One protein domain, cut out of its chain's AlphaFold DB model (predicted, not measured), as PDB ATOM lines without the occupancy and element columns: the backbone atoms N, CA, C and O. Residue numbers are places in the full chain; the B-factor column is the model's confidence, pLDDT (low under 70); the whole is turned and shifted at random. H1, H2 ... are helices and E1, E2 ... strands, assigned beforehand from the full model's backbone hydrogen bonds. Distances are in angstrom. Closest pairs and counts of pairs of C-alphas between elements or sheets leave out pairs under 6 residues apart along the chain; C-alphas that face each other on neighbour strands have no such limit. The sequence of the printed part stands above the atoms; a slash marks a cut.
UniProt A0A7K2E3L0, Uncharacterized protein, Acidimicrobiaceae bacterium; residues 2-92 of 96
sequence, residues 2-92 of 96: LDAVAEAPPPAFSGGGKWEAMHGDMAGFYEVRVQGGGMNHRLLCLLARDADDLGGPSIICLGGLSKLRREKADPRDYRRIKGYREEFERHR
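Overview. This is residues 2 to 92 of the 96 residues of an uncharacterized protein of Acidimicrobiaceae bacterium (UniProt A0A7K2E3L0). One strongly twisted antiparallel sheet, E1 E2 E3 E4, has the long helix H2 along one face, over its edge strand E4, and the short helix H1 on the opposite face. The 91 printed residues run H1 E1 E2 E3 E4 H2, mixed in class; the strands form a meander, each the antiparallel neighbour of the one before. The whole is compact, radius of gyration of the C-alphas 13.4 A, but elongated, 40 by 26 by 22 A.

Arrangement. Start at H1, residues 2 to 6, 7.2 A in height over the sheet and over none of its strands. E1, residues 19 to 21, and E2, residues 30 to 36, form a hairpin; look at N 20 and O 31, 2.9 A apart, within hydrogen-bond range. E2 and E3, residues 39 to 48, form the next hairpin, with N 34 and O 41 within range at 2.9 A. E3 and E4, residues 58 to 68, form the third, with N 42 and O 65 at 2.8 A. H2, residues 75 to 91, runs along E4 at 13 degrees on the local plane; their closest C-alphas, Tyr 84 and Leu 62, are 6.2 A apart. In H1 and H2 every O i to N i+4 pair is within range.

Along the chain. Find C-alpha 2, where H1 begins, at (143.684, 116.488, 195.564). E4, 29.9 A long, bends by 54 degrees at residue 62. H2, 24.8 A long, ends at C-alpha 91, (141.759, 124.938, 216.946).

Size, cuts and confidence. The C-alphas farthest apart, Asp 52 and Arg 70, are 40.4 A apart. The printed part has no cut; H1 to E1 is a long link of 12 residues. Residues 2 to 16 have pLDDT under 70.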
ATOM      1  N   LEU A   2     143.170 116.996 194.291       64.69
ATOM      2  CA  LEU A   2     143.684 116.488 195.564       64.69
ATOM      3  C   LEU A   2     144.825 115.473 195.378       64.69
ATOM      4  O   LEU A   2     145.755 115.471 196.168       64.69
ATOM      5  N   ASP A   3     144.845 114.716 194.278       64.81
ATOM      6  CA  ASP A   3     145.961 113.804 193.958       64.81
ATOM      7  C   ASP A   3     147.293 114.559 193.836       64.81
ATOM      8  O   ASP A   3     148.309 114.141 194.373       64.81
ATOM      9  N   ALA A   4     147.266 115.754 193.234       61.22
ATOM     10  CA  ALA A   4     148.444 116.612 193.149       61.22
ATOM     11  C   ALA A   4     148.877 117.162 194.520       61.22
ATOM     12  O   ALA A   4     150.034 117.539 194.678       61.22
ATOM     13  N   VAL A   5     147.962 117.227 195.495       62.31
ATOM     14  CA  VAL A   5     148.298 117.563 196.885       62.31
ATOM     15  C   VAL A   5     149.023 116.384 197.537       62.31
ATOM     16  O   VAL A   5     150.050 116.579 198.174       62.31
ATOM     17  N   ALA A   6     148.521 115.165 197.337       67.56
ATOM     18  CA  ALA A   6     149.084 113.947 197.914       67.56
ATOM     19  C   ALA A   6     150.476 113.584 197.356       67.56
ATOM     20  O   ALA A   6     151.292 113.008 198.068       67.56
ATOM     21  N   GLU A   7     150.770 113.949 196.106       67.06
ATOM     22  CA  GLU A   7     152.038 113.639 195.421       67.06
ATOM     23  C   GLU A   7     153.284 114.365 195.980       67.06
ATOM     24  O   GLU A   7     154.395 114.068 195.546       67.06
ATOM     25  N   ALA A   8     153.150 115.293 196.937       60.50
ATOM     26  CA  ALA A   8     154.278 116.020 197.533       60.50
ATOM     27  C   ALA A   8     154.495 115.651 199.017       60.50
ATOM     28  O   ALA A   8     154.090 116.415 199.893       60.50
ATOM     29  N   PRO A   9     155.124 114.507 199.348       53.00
ATOM     30  CA  PRO A   9     155.281 114.100 200.741       53.00
ATOM     31  C   PRO A   9     156.270 115.009 201.513       53.00
ATOM     32  O   PRO A   9     157.282 115.441 200.950       53.00
ATOM     33  N   PRO A  10     156.047 115.280 202.817       52.47
ATOM     34  CA  PRO A  10     157.016 115.970 203.677       52.47
ATOM     35  C   PRO A  10     158.154 114.985 204.008       52.47
ATOM     36  O   PRO A  10     157.854 113.900 204.503       52.47
ATOM     37  N   PRO A  11     159.443 115.283 203.722       51.59
ATOM     38  CA  PRO A  11     160.152 116.438 204.287       51.59
ATOM     39  C   PRO A  11     160.926 117.310 203.272       51.59
ATOM     40  O   PRO A  11     161.412 118.380 203.643       51.59
ATOM     41  N   ALA A  12     161.027 116.928 201.998       50.38
ATOM     42  CA  ALA A  12     161.868 117.607 201.008       50.38
ATOM     43  C   ALA A  12     161.025 118.353 199.966       50.38
ATOM     44  O   ALA A  12     160.998 118.007 198.788       50.38
ATOM     45  N   PHE A  13     160.323 119.399 200.400       56.66
ATOM     46  CA  PHE A  13     159.757 120.354 199.455       56.66
ATOM     47  C   PHE A  13     160.858 121.308 198.975       56.66
ATOM     48  O   PHE A  13     161.234 122.224 199.705       56.66
ATOM     49  N   SER A  14     161.386 121.087 197.771       48.56
ATOM     50  CA  SER A  14     162.358 121.978 197.115       48.56
ATOM     51  C   SER A  14     161.719 122.995 196.157       48.56
ATOM     52  O   SER A  14     162.428 123.849 195.632       48.56
ATOM     53  N   GLY A  15     160.393 122.954 195.963       53.75
ATOM     54  CA  GLY A  15     159.700 123.748 194.943       53.75
ATOM     55  C   GLY A  15     159.912 123.194 193.529       53.75
ATOM     56  O   GLY A  15     161.017 122.800 193.162       53.75
ATOM     57  N   GLY A  16     158.840 123.131 192.734       56.31
ATOM     58  CA  GLY A  16     158.873 122.603 191.366       56.31
ATOM     59  C   GLY A  16     157.623 121.802 190.989       56.31
ATOM     60  O   GLY A  16     156.943 121.215 191.830       56.31
ATOM     61  N   GLY A  17     157.296 121.780 189.695       74.94
ATOM     62  CA  GLY A  17     156.098 121.111 189.182       74.94
ATOM     63  C   GLY A  17     154.815 121.907 189.448       74.94
ATOM     64  O   GLY A  17     154.708 123.068 189.061       74.94
ATOM     65  N   LYS A  18     153.809 121.274 190.065       79.69
ATOM     66  CA  LYS A  18     152.526 121.927 190.398       79.69
ATOM     67  C   LYS A  18     152.600 122.760 191.680       79.69
ATOM     68  O   LYS A  18     151.690 123.544 191.917       79.69
ATOM     69  N   TRP A  19     153.631 122.594 192.497       85.69
ATOM     70  CA  TRP A  19     153.705 123.183 193.829       85.69
ATOM     71  C   TRP A  19     154.646 124.378 193.908       85.69
ATOM     72  O   TRP A  19     155.754 124.341 193.374       85.69
ATOM     73  N   GLU A  20     154.228 125.406 194.642       87.31
ATOM     74  CA  GLU A  20     154.944 126.678 194.746       87.31
ATOM     75  C   GLU A  20     154.854 127.237 196.167       87.31
ATOM     76  O   GLU A  20     153.775 127.278 196.761       87.31
ATOM     77  N   ALA A  21     155.984 127.692 196.716       89.56
ATOM     78  CA  ALA A  21     155.978 128.475 197.946       89.56
ATOM     79  C   ALA A  21     155.447 129.879 197.640       89.56
ATOM     80  O   ALA A  21     155.856 130.512 196.667       89.56
ATOM     81  N   MET A  22     154.538 130.381 198.471       91.94
ATOM     82  CA  MET A  22     154.044 131.744 198.326       91.94
ATOM     83  C   MET A  22     154.980 132.748 199.010       91.94
ATOM     84  O   MET A  22     155.780 132.415 199.888       91.94
ATOM     85  N   HIS A  23     154.883 134.009 198.593       90.25
ATOM     86  CA  HIS A  23     155.735 135.103 199.060       90.25
ATOM     87  C   HIS A  23     154.890 136.316 199.482       90.25
ATOM     88  O   HIS A  23     153.683 136.367 199.228       90.25
ATOM     89  N   GLY A  24     155.525 137.310 200.107       93.44
ATOM     90  CA  GLY A  24     154.857 138.539 200.553       93.44
ATOM     91  C   GLY A  24     153.821 138.278 201.652       93.44
ATOM     92  O   GLY A  24     154.086 137.524 202.581       93.44
ATOM     93  N   ASP A  25     152.631 138.872 201.530       91.94
ATOM     94  CA  ASP A  25     151.521 138.737 202.501       91.94
ATOM     95  C   ASP A  25     150.984 137.296 202.635       91.94
ATOM     96  O   ASP A  25     150.297 136.963 203.595       91.94
ATOM     97  N   MET A  26     151.322 136.420 201.686       94.50
ATOM     98  CA  MET A  26     151.002 134.993 201.736       94.50
ATOM     99  C   MET A  26     152.231 134.134 202.078       94.50
ATOM    100  O   MET A  26     152.227 132.930 201.833       94.50
ATOM    101  N   ALA A  27     153.308 134.708 202.625       93.00
ATOM    102  CA  ALA A  27     154.474 133.934 203.048       93.00
ATOM    103  C   ALA A  27     154.102 132.856 204.088       93.00
ATOM    104  O   ALA A  27     153.289 133.070 204.991       93.00
ATOM    105  N   GLY A  28     154.698 131.670 203.946       91.56
ATOM    106  CA  GLY A  28     154.389 130.496 204.772       91.56
ATOM    107  C   GLY A  28     153.189 129.673 204.290       91.56
ATOM    108  O   GLY A  28     152.974 128.575 204.798       91.56
ATOM    109  N   PHE A  29     152.446 130.156 203.290       93.56
ATOM    110  CA  PHE A  29     151.514 129.334 202.524       93.56
ATOM    111  C   PHE A  29     152.225 128.691 201.331       93.56
ATOM    112  O   PHE A  29     153.228 129.194 200.816       93.56
ATOM    113  N   TYR A  30     151.653 127.591 200.866       92.00
ATOM    114  CA  TYR A  30     152.055 126.884 199.660       92.00
ATOM    115  C   TYR A  30     150.851 126.770 198.743       92.00
ATOM    116  O   TYR A  30     149.713 126.745 199.211       92.00
ATOM    117  N   GLU A  31     151.079 126.685 197.440       91.38
ATOM    118  CA  GLU A  31     149.995 126.476 196.494       91.38
ATOM    119  C   GLU A  31     150.253 125.327 195.530       91.38
ATOM    120  O   GLU A  31     151.367 125.143 195.047       91.38
ATOM    121  N   VAL A  32     149.182 124.600 195.205       89.69
ATOM    122  CA  VAL A  32     149.141 123.629 194.108       89.69
ATOM    123  C   VAL A  32     148.427 124.259 192.930       89.69
ATOM    124  O   VAL A  32     147.237 124.543 193.009       89.69
ATOM    125  N   ARG A  33     149.125 124.454 191.820       89.00
ATOM    126  CA  ARG A  33     148.606 125.015 190.574       89.00
ATOM    127  C   ARG A  33     148.200 123.886 189.628       89.00
ATOM    128  O   ARG A  33     149.012 123.044 189.255       89.00
ATOM    129  N   VAL A  34     146.947 123.900 189.184       88.19
ATOM    130  CA  VAL A  34     146.413 122.966 188.181       88.19
ATOM    131  C   VAL A  34     145.702 123.758 187.092       88.19
ATOM    132  O   VAL A  34     144.925 124.662 187.384       88.19
ATOM    133  N   GLN A  35     145.949 123.429 185.826       88.94
ATOM    134  CA  GLN A  35     145.245 124.035 184.692       88.94
ATOM    135  C   GLN A  35     144.294 123.019 184.062       88.94
ATOM    136  O   GLN A  35     144.666 121.863 183.874       88.94
ATOM    137  N   GLY A  36     143.086 123.452 183.704       88.31
ATOM    138  CA  GLY A  36     142.084 122.599 183.064       88.31
ATOM    139  C   GLY A  36     140.884 123.411 182.588       88.31
ATOM    140  O   GLY A  36     140.567 124.434 183.180       88.31
ATOM    141  N   GLY A  37     140.257 123.021 181.473       89.75
ATOM    142  CA  GLY A  37     139.018 123.660 180.994       89.75
ATOM    143  C   GLY A  37     139.099 125.179 180.761       89.75
ATOM    144  O   GLY A  37     138.118 125.882 180.962       89.75
ATOM    145  N   GLY A  38     140.275 125.713 180.407       91.00
ATOM    146  CA  GLY A  38     140.489 127.165 180.253       91.00
ATOM    147  C   GLY A  38     140.667 127.941 181.568       91.00
ATOM    148  O   GLY A  38     140.919 129.147 181.538       91.00
ATOM    149  N   MET A  39     140.626 127.253 182.705       92.56
ATOM    150  CA  MET A  39     140.771 127.813 184.043       92.56
ATOM    151  C   MET A  39     142.141 127.488 184.646       92.56
ATOM    152  O   MET A  39     142.791 126.490 184.318       92.56
ATOM    153  N   ASN A  40     142.569 128.361 185.549       91.62
ATOM    154  CA  ASN A  40     143.672 128.165 186.472       91.62
ATOM    155  C   ASN A  40     143.091 127.909 187.857       91.62
ATOM    156  O   ASN A  40     142.508 128.810 188.463       91.62
ATOM    157  N   HIS A  41     143.308 126.707 188.362       90.88
ATOM    158  CA  HIS A  41     142.938 126.313 189.705       90.88
ATOM    159  C   HIS A  41     144.153 126.331 190.625       90.88
ATOM    160  O   HIS A  41     145.270 126.003 190.212       90.88
ATOM    161  N   ARG A  42     143.930 126.721 191.875       91.50
ATOM    162  CA  ARG A  42     144.939 126.756 192.930       91.50
ATOM    163  C   ARG A  42     144.353 126.129 194.181       91.50
ATOM    164  O   ARG A  42     143.246 126.503 194.544       91.50
ATOM    165  N   LEU A  43     145.068 125.222 194.832       92.19
ATOM    166  CA  LEU A  43     144.800 124.855 196.224       92.19
ATOM    167  C   LEU A  43     145.823 125.542 197.109       92.19
ATOM    168  O   LEU A  43     146.990 125.594 196.739       92.19
ATOM    169  N   LEU A  44     145.374 126.094 198.229       93.19
ATOM    170  CA  LEU A  44     146.190 126.855 199.162       93.19
ATOM    171  C   LEU A  44     146.376 126.002 200.405       93.19
ATOM    172  O   LEU A  44     145.400 125.607 201.047       93.19
ATOM    173  N   CYS A  45     147.629 125.718 200.720       92.38
ATOM    174  CA  CYS A  45     148.011 124.707 201.682       92.38
ATOM    175  C   CYS A  45     148.988 125.251 202.727       92.38
ATOM    176  O   CYS A  45     149.752 126.184 202.466       92.38
ATOM    177  N   LEU A  46     149.012 124.604 203.890       91.50
ATOM    178  CA  LEU A  46     150.098 124.690 204.866       91.50
ATOM    179  C   LEU A  46     150.849 123.361 204.907       91.50
ATOM    180  O   LEU A  46     150.260 122.302 204.686       91.50
ATOM    181  N   LEU A  47     152.136 123.427 205.236       87.69
ATOM    182  CA  LEU A  47     152.947 122.251 205.531       87.69
ATOM    183  C   LEU A  47     153.168 122.184 207.040       87.69
ATOM    184  O   LEU A  47     153.886 123.013 207.599       87.69
ATOM    185  N   ALA A  48     152.551 121.204 207.689       87.75
ATOM    186  CA  ALA A  48     152.721 120.937 209.106       87.75
ATOM    187  C   ALA A  48     153.747 119.807 209.248       87.75
ATOM    188  O   ALA A  48     153.419 118.641 209.064       87.75
ATOM    189  N   ARG A  49     155.017 120.159 209.470       83.56
ATOM    190  CA  ARG A  49     156.130 119.190 209.468       83.56
ATOM    191  C   ARG A  49     156.192 118.384 210.762       83.56
ATOM    192  O   ARG A  49     156.301 117.170 210.696       83.56
ATOM    193  N   ASP A  50     156.029 119.060 211.891       84.50
ATOM    194  CA  ASP A  50     156.083 118.470 213.228       84.50
ATOM    195  C   ASP A  50     154.673 118.498 213.831       84.50
ATOM    196  O   ASP A  50     154.334 119.362 214.636       84.50
ATOM    197  N   ALA A  51     153.799 117.625 213.330       86.62
ATOM    198  CA  ALA A  51     152.369 117.637 213.641       86.62
ATOM    199  C   ALA A  51     151.899 116.300 214.222       86.62
ATOM    200  O   ALA A  51     151.000 115.652 213.689       86.62
ATOM    201  N   ASP A  52     152.517 115.881 215.325       87.81
ATOM    202  CA  ASP A  52     152.155 114.644 216.029       87.81
ATOM    203  C   ASP A  52     150.693 114.652 216.499       87.81
ATOM    204  O   ASP A  52     150.029 113.619 216.496       87.81
ATOM    205  N   ASP A  53     150.155 115.835 216.811       87.25
ATOM    206  CA  ASP A  53     148.740 116.045 217.131       87.25
ATOM    207  C   ASP A  53     147.796 115.735 215.956       87.25
ATOM    208  O   ASP A  53     146.610 115.485 216.166       87.25
ATOM    209  N   LEU A  54     148.323 115.709 214.729       85.75
ATOM    210  CA  LEU A  54     147.623 115.305 213.508       85.75
ATOM    211  C   LEU A  54     148.017 113.898 213.032       85.75
ATOM    212  O   LEU A  54     147.581 113.476 211.962       85.75
ATOM    213  N   GLY A  55     148.829 113.167 213.801       87.38
ATOM    214  CA  GLY A  55     149.336 111.842 213.430       87.38
ATOM    215  C   GLY A  55     150.621 111.859 212.593       87.38
ATOM    216  O   GLY A  55     150.978 110.831 212.019       87.38
ATOM    217  N   GLY A  56     151.317 112.999 212.524       85.50
ATOM    218  CA  GLY A  56     152.609 113.160 211.859       85.50
ATOM    219  C   GLY A  56     152.620 114.258 210.786       85.50
ATOM    220  O   GLY A  56     151.663 115.033 210.660       85.50
ATOM    221  N   PRO A  57     153.707 114.346 209.993       85.19
ATOM    222  CA  PRO A  57     153.850 115.355 208.952       85.19
ATOM    223  C   PRO A  57     152.646 115.377 208.000       85.19
ATOM    224  O   PRO A  57     152.299 114.367 207.392       85.19
ATOM    225  N   SER A  58     152.023 116.543 207.856       85.06
ATOM    226  CA  SER A  58     150.714 116.703 207.222       85.06
ATOM    227  C   SER A  58     150.664 117.897 206.271       85.06
ATOM    228  O   SER A  58     151.319 118.924 206.475       85.06
ATOM    229  N   ILE A  59     149.825 117.783 205.242       86.12
ATOM    230  CA  ILE A  59     149.477 118.879 204.336       86.12
ATOM    231  C   ILE A  59     148.059 119.328 204.650       86.12
ATOM    232  O   ILE A  59     147.120 118.536 204.586       86.12
ATOM    233  N   ILE A  60     147.891 120.612 204.946       89.75
ATOM    234  CA  ILE A  60     146.597 121.175 205.329       89.75
ATOM    235  C   ILE A  60     146.066 121.995 204.166       89.75
ATOM    236  O   ILE A  60     146.544 123.101 203.934       89.75
ATOM    237  N   CYS A  61     145.096 121.462 203.424       91.00
ATOM    238  CA  CYS A  61     144.420 122.201 202.359       91.00
ATOM    239  C   CYS A  61     143.377 123.147 202.969       91.00
ATOM    240  O   CYS A  61     142.321 122.710 203.415       91.00
ATOM    241  N   LEU A  62     143.660 124.449 202.966       93.00
ATOM    242  CA  LEU A  62     142.775 125.470 203.534       93.00
ATOM    243  C   LEU A  62     141.629 125.836 202.587       93.00
ATOM    244  O   LEU A  62     140.563 126.259 203.023       93.00
ATOM    245  N   GLY A  63     141.840 125.707 201.279       91.81
ATOM    246  CA  GLY A  63     140.819 126.013 200.286       91.81
ATOM    247  C   GLY A  63     141.378 126.137 198.879       91.81
ATOM    248  O   GLY A  63     142.573 125.952 198.649       91.81
ATOM    249  N   GLY A  64     140.500 126.457 197.932       91.06
ATOM    250  CA  GLY A  64     140.852 126.560 196.522       91.06
ATOM    251  C   GLY A  64     140.363 127.837 195.858       91.06
ATOM    252  O   GLY A  64     139.364 128.424 196.264       91.06
ATOM    253  N   LEU A  65     141.069 128.231 194.801       91.81
ATOM    254  CA  LEU A  65     140.755 129.354 193.925       91.81
ATOM    255  C   LEU A  65     140.663 128.859 192.493       91.81
ATOM    256  O   LEU A  65     141.454 128.019 192.069       91.81
ATOM    257  N   SER A  66     139.731 129.418 191.733       92.06
ATOM    258  CA  SER A  66     139.612 129.179 190.297       92.06
ATOM    259  C   SER A  66     139.477 130.517 189.596       92.06
ATOM    260  O   SER A  66     138.691 131.355 190.024       92.06
ATOM    261  N   LYS A  67     140.258 130.731 188.541       90.19
ATOM    262  CA  LYS A  67     140.225 131.968 187.752       90.19
ATOM    263  C   LYS A  67     140.534 131.692 186.292       90.19
ATOM    264  O   LYS A  67     141.236 130.725 185.986       90.19
ATOM    265  N   LEU A  68     140.116 132.572 185.392       91.62
ATOM    266  CA  LEU A  68     140.551 132.497 183.998       91.62
ATOM    267  C   LEU A  68     142.072 132.714 183.892       91.62
ATOM    268  O   LEU A  68     142.691 133.377 184.731       91.62
ATOM    269  N   ARG A  69     142.714 132.173 182.843       85.19
ATOM    270  CA  ARG A  69     144.193 132.134 182.757       85.19
ATOM    271  C   ARG A  69     144.890 133.487 182.924       85.19
ATOM    272  O   ARG A  69     146.002 133.535 183.448       85.19
ATOM    273  N   ARG A  70     144.238 134.571 182.501       85.69
ATOM    274  CA  ARG A  70     144.776 135.943 182.489       85.69
ATOM    275  C   ARG A  70     144.124 136.870 183.513       85.69
ATOM    276  O   ARG A  70     144.442 138.052 183.558       85.69
ATOM    277  N   GLU A  71     143.232 136.343 184.335       88.88
ATOM    278  CA  GLU A  71     142.536 137.115 185.356       88.88
ATOM    279  C   GLU A  71     143.349 137.141 186.654       88.88
ATOM    280  O   GLU A  71     144.088 136.197 186.951       88.88
ATOM    281  N   LYS A  72     143.258 138.222 187.433       87.31
ATOM    282  CA  LYS A  72     143.868 138.289 188.768       87.31
ATOM    283  C   LYS A  72     142.941 137.610 189.779       87.31
ATOM    284  O   LYS A  72     141.732 137.699 189.651       87.31
ATOM    285  N   ALA A  73     143.511 136.926 190.769       84.62
ATOM    286  CA  ALA A  73     142.704 136.419 191.881       84.62
ATOM    287  C   ALA A  73     142.185 137.598 192.721       84.62
ATOM    288  O   ALA A  73     142.900 138.594 192.873       84.62
ATOM    289  N   ASP A  74     140.972 137.480 193.260       89.19
ATOM    290  CA  ASP A  74     140.374 138.518 194.099       89.19
ATOM    291  C   ASP A  74     141.117 138.595 195.450       89.19
ATOM    292  O   ASP A  74     141.281 137.578 196.126       89.19
ATOM    293  N   PRO A  75     141.561 139.778 195.912       89.56
ATOM    294  CA  PRO A  75     142.137 139.940 197.248       89.56
ATOM    295  C   PRO A  75     141.268 139.399 198.399       89.56
ATOM    296  O   PRO A  75     141.796 139.033 199.451       89.56
ATOM    297  N   ARG A  76     139.939 139.358 198.232       90.38
ATOM    298  CA  ARG A  76     138.985 138.780 199.195       90.38
ATOM    299  C   ARG A  76     139.248 137.303 199.444       90.38
ATOM    300  O   ARG A  76     139.141 136.855 200.583       90.38
ATOM    301  N   ASP A  77     139.628 136.574 198.407       91.06
ATOM    302  CA  ASP A  77     139.912 135.154 198.511       91.06
ATOM    303  C   ASP A  77     141.122 134.884 199.402       91.06
ATOM    304  O   ASP A  77     141.052 134.051 200.304       91.06
ATOM    305  N   TYR A  78     142.204 135.641 199.215       92.88
ATOM    306  CA  TYR A  78     143.385 135.525 200.068       92.88
ATOM    307  C   TYR A  78     143.077 135.891 201.521       92.88
ATOM    308  O   TYR A  78     143.520 135.193 202.428       92.88
ATOM    309  N   ARG A  79     142.254 136.921 201.767       95.12
ATOM    310  CA  ARG A  79     141.801 137.245 203.132       95.12
ATOM    311  C   ARG A  79     141.047 136.088 203.783       95.12
ATOM    312  O   ARG A  79     141.306 135.783 204.941       95.12
ATOM    313  N   ARG A  80     140.162 135.422 203.041       94.56
ATOM    314  CA  ARG A  80     139.438 134.242 203.533       94.56
ATOM    315  C   ARG A  80     140.389 133.091 203.871       94.56
ATOM    316  O   ARG A  80     140.271 132.514 204.944       94.56
ATOM    317  N   ILE A  81     141.357 132.799 202.999       95.81
ATOM    318  CA  ILE A  81     142.365 131.753 203.239       95.81
ATOM    319  C   ILE A  81     143.220 132.060 204.479       95.81
ATOM    320  O   ILE A  81     143.500 131.153 205.259       95.81
ATOM    321  N   LYS A  82     143.591 133.328 204.705       95.81
ATOM    322  CA  LYS A  82     144.287 133.734 205.936       95.81
ATOM    323  C   LYS A  82     143.430 133.509 207.183       95.81
ATOM    324  O   LYS A  82     143.929 132.935 208.142       95.81
ATOM    325  N   GLY A  83     142.139 133.833 207.131       95.38
ATOM    326  CA  GLY A  83     141.210 133.523 208.224       95.38
ATOM    327  C   GLY A  83     141.119 132.022 208.528       95.38
ATOM    328  O   GLY A  83     141.120 131.626 209.687       95.38
ATOM    329  N   TYR A  84     141.124 131.160 207.506       95.19
ATOM    330  CA  TYR A  84     141.145 129.707 207.721       95.19
ATOM    331  C   TYR A  84     142.444 129.206 208.345       95.19
ATOM    332  O   TYR A  84     142.415 128.263 209.133       95.19
ATOM    333  N   ARG A  85     143.580 129.836 208.031       94.94
ATOM    334  CA  ARG A  85     144.833 129.557 208.734       94.94
ATOM    335  C   ARG A  85     144.725 129.918 210.211       94.94
ATOM    336  O   ARG A  85     145.086 129.090 211.033       94.94
ATOM    337  N   GLU A  86     144.219 131.103 210.540       95.12
ATOM    338  CA  GLU A  86     144.049 131.538 211.936       95.12
ATOM    339  C   GLU A  86     143.128 130.587 212.717       95.12
ATOM    340  O   GLU A  86     143.438 130.200 213.843       95.12
ATOM    341  N   GLU A  87     142.024 130.160 212.099       93.56
ATOM    342  CA  GLU A  87     141.094 129.177 212.665       93.56
ATOM    343  C   GLU A  87     141.794 127.833 212.926       93.56
ATOM    344  O   GLU A  87     141.692 127.260 214.014       93.56
ATOM    345  N   PHE A  88     142.553 127.342 211.942       92.44
ATOM    346  CA  PHE A  88     143.316 126.105 212.064       92.44
ATOM    347  C   PHE A  88     144.424 126.204 213.117       92.44
ATOM    348  O   PHE A  88     144.611 125.270 213.889       92.44
ATOM    349  N   GLU A  89     145.151 127.315 213.195       91.69
ATOM    350  CA  GLU A  89     146.190 127.522 214.208       91.69
ATOM    351  C   GLU A  89     145.588 127.593 215.619       91.69
ATOM    352  O   GLU A  89     146.179 127.071 216.563       91.69
ATOM    353  N   ARG A  90     144.384 128.160 215.763       92.88
ATOM    354  CA  ARG A  90     143.672 128.236 217.045       92.88
ATOM    355  C   ARG A  90     143.126 126.889 217.506       92.88
ATOM    356  O   ARG A  90     143.176 126.586 218.695       92.88
ATOM    357  N   HIS A  91     142.546 126.120 216.591       90.12
ATOM    358  CA  HIS A  91     141.759 124.938 216.946       90.12
ATOM    359  C   HIS A  91     142.417 123.614 216.579       90.12
ATOM    360  O   HIS A  91     141.944 122.571 217.024       90.12
ATOM    361  N   ARG A  92     143.465 123.641 215.748       88.75
ATOM    362  CA  ARG A  92     144.157 122.462 215.208       88.75
ATOM    363  C   ARG A  92     143.211 121.437 214.572       88.75
ATOM    364  O   ARG A  92     143.524 120.257 214.473       88.75
TER     365      ARG A  92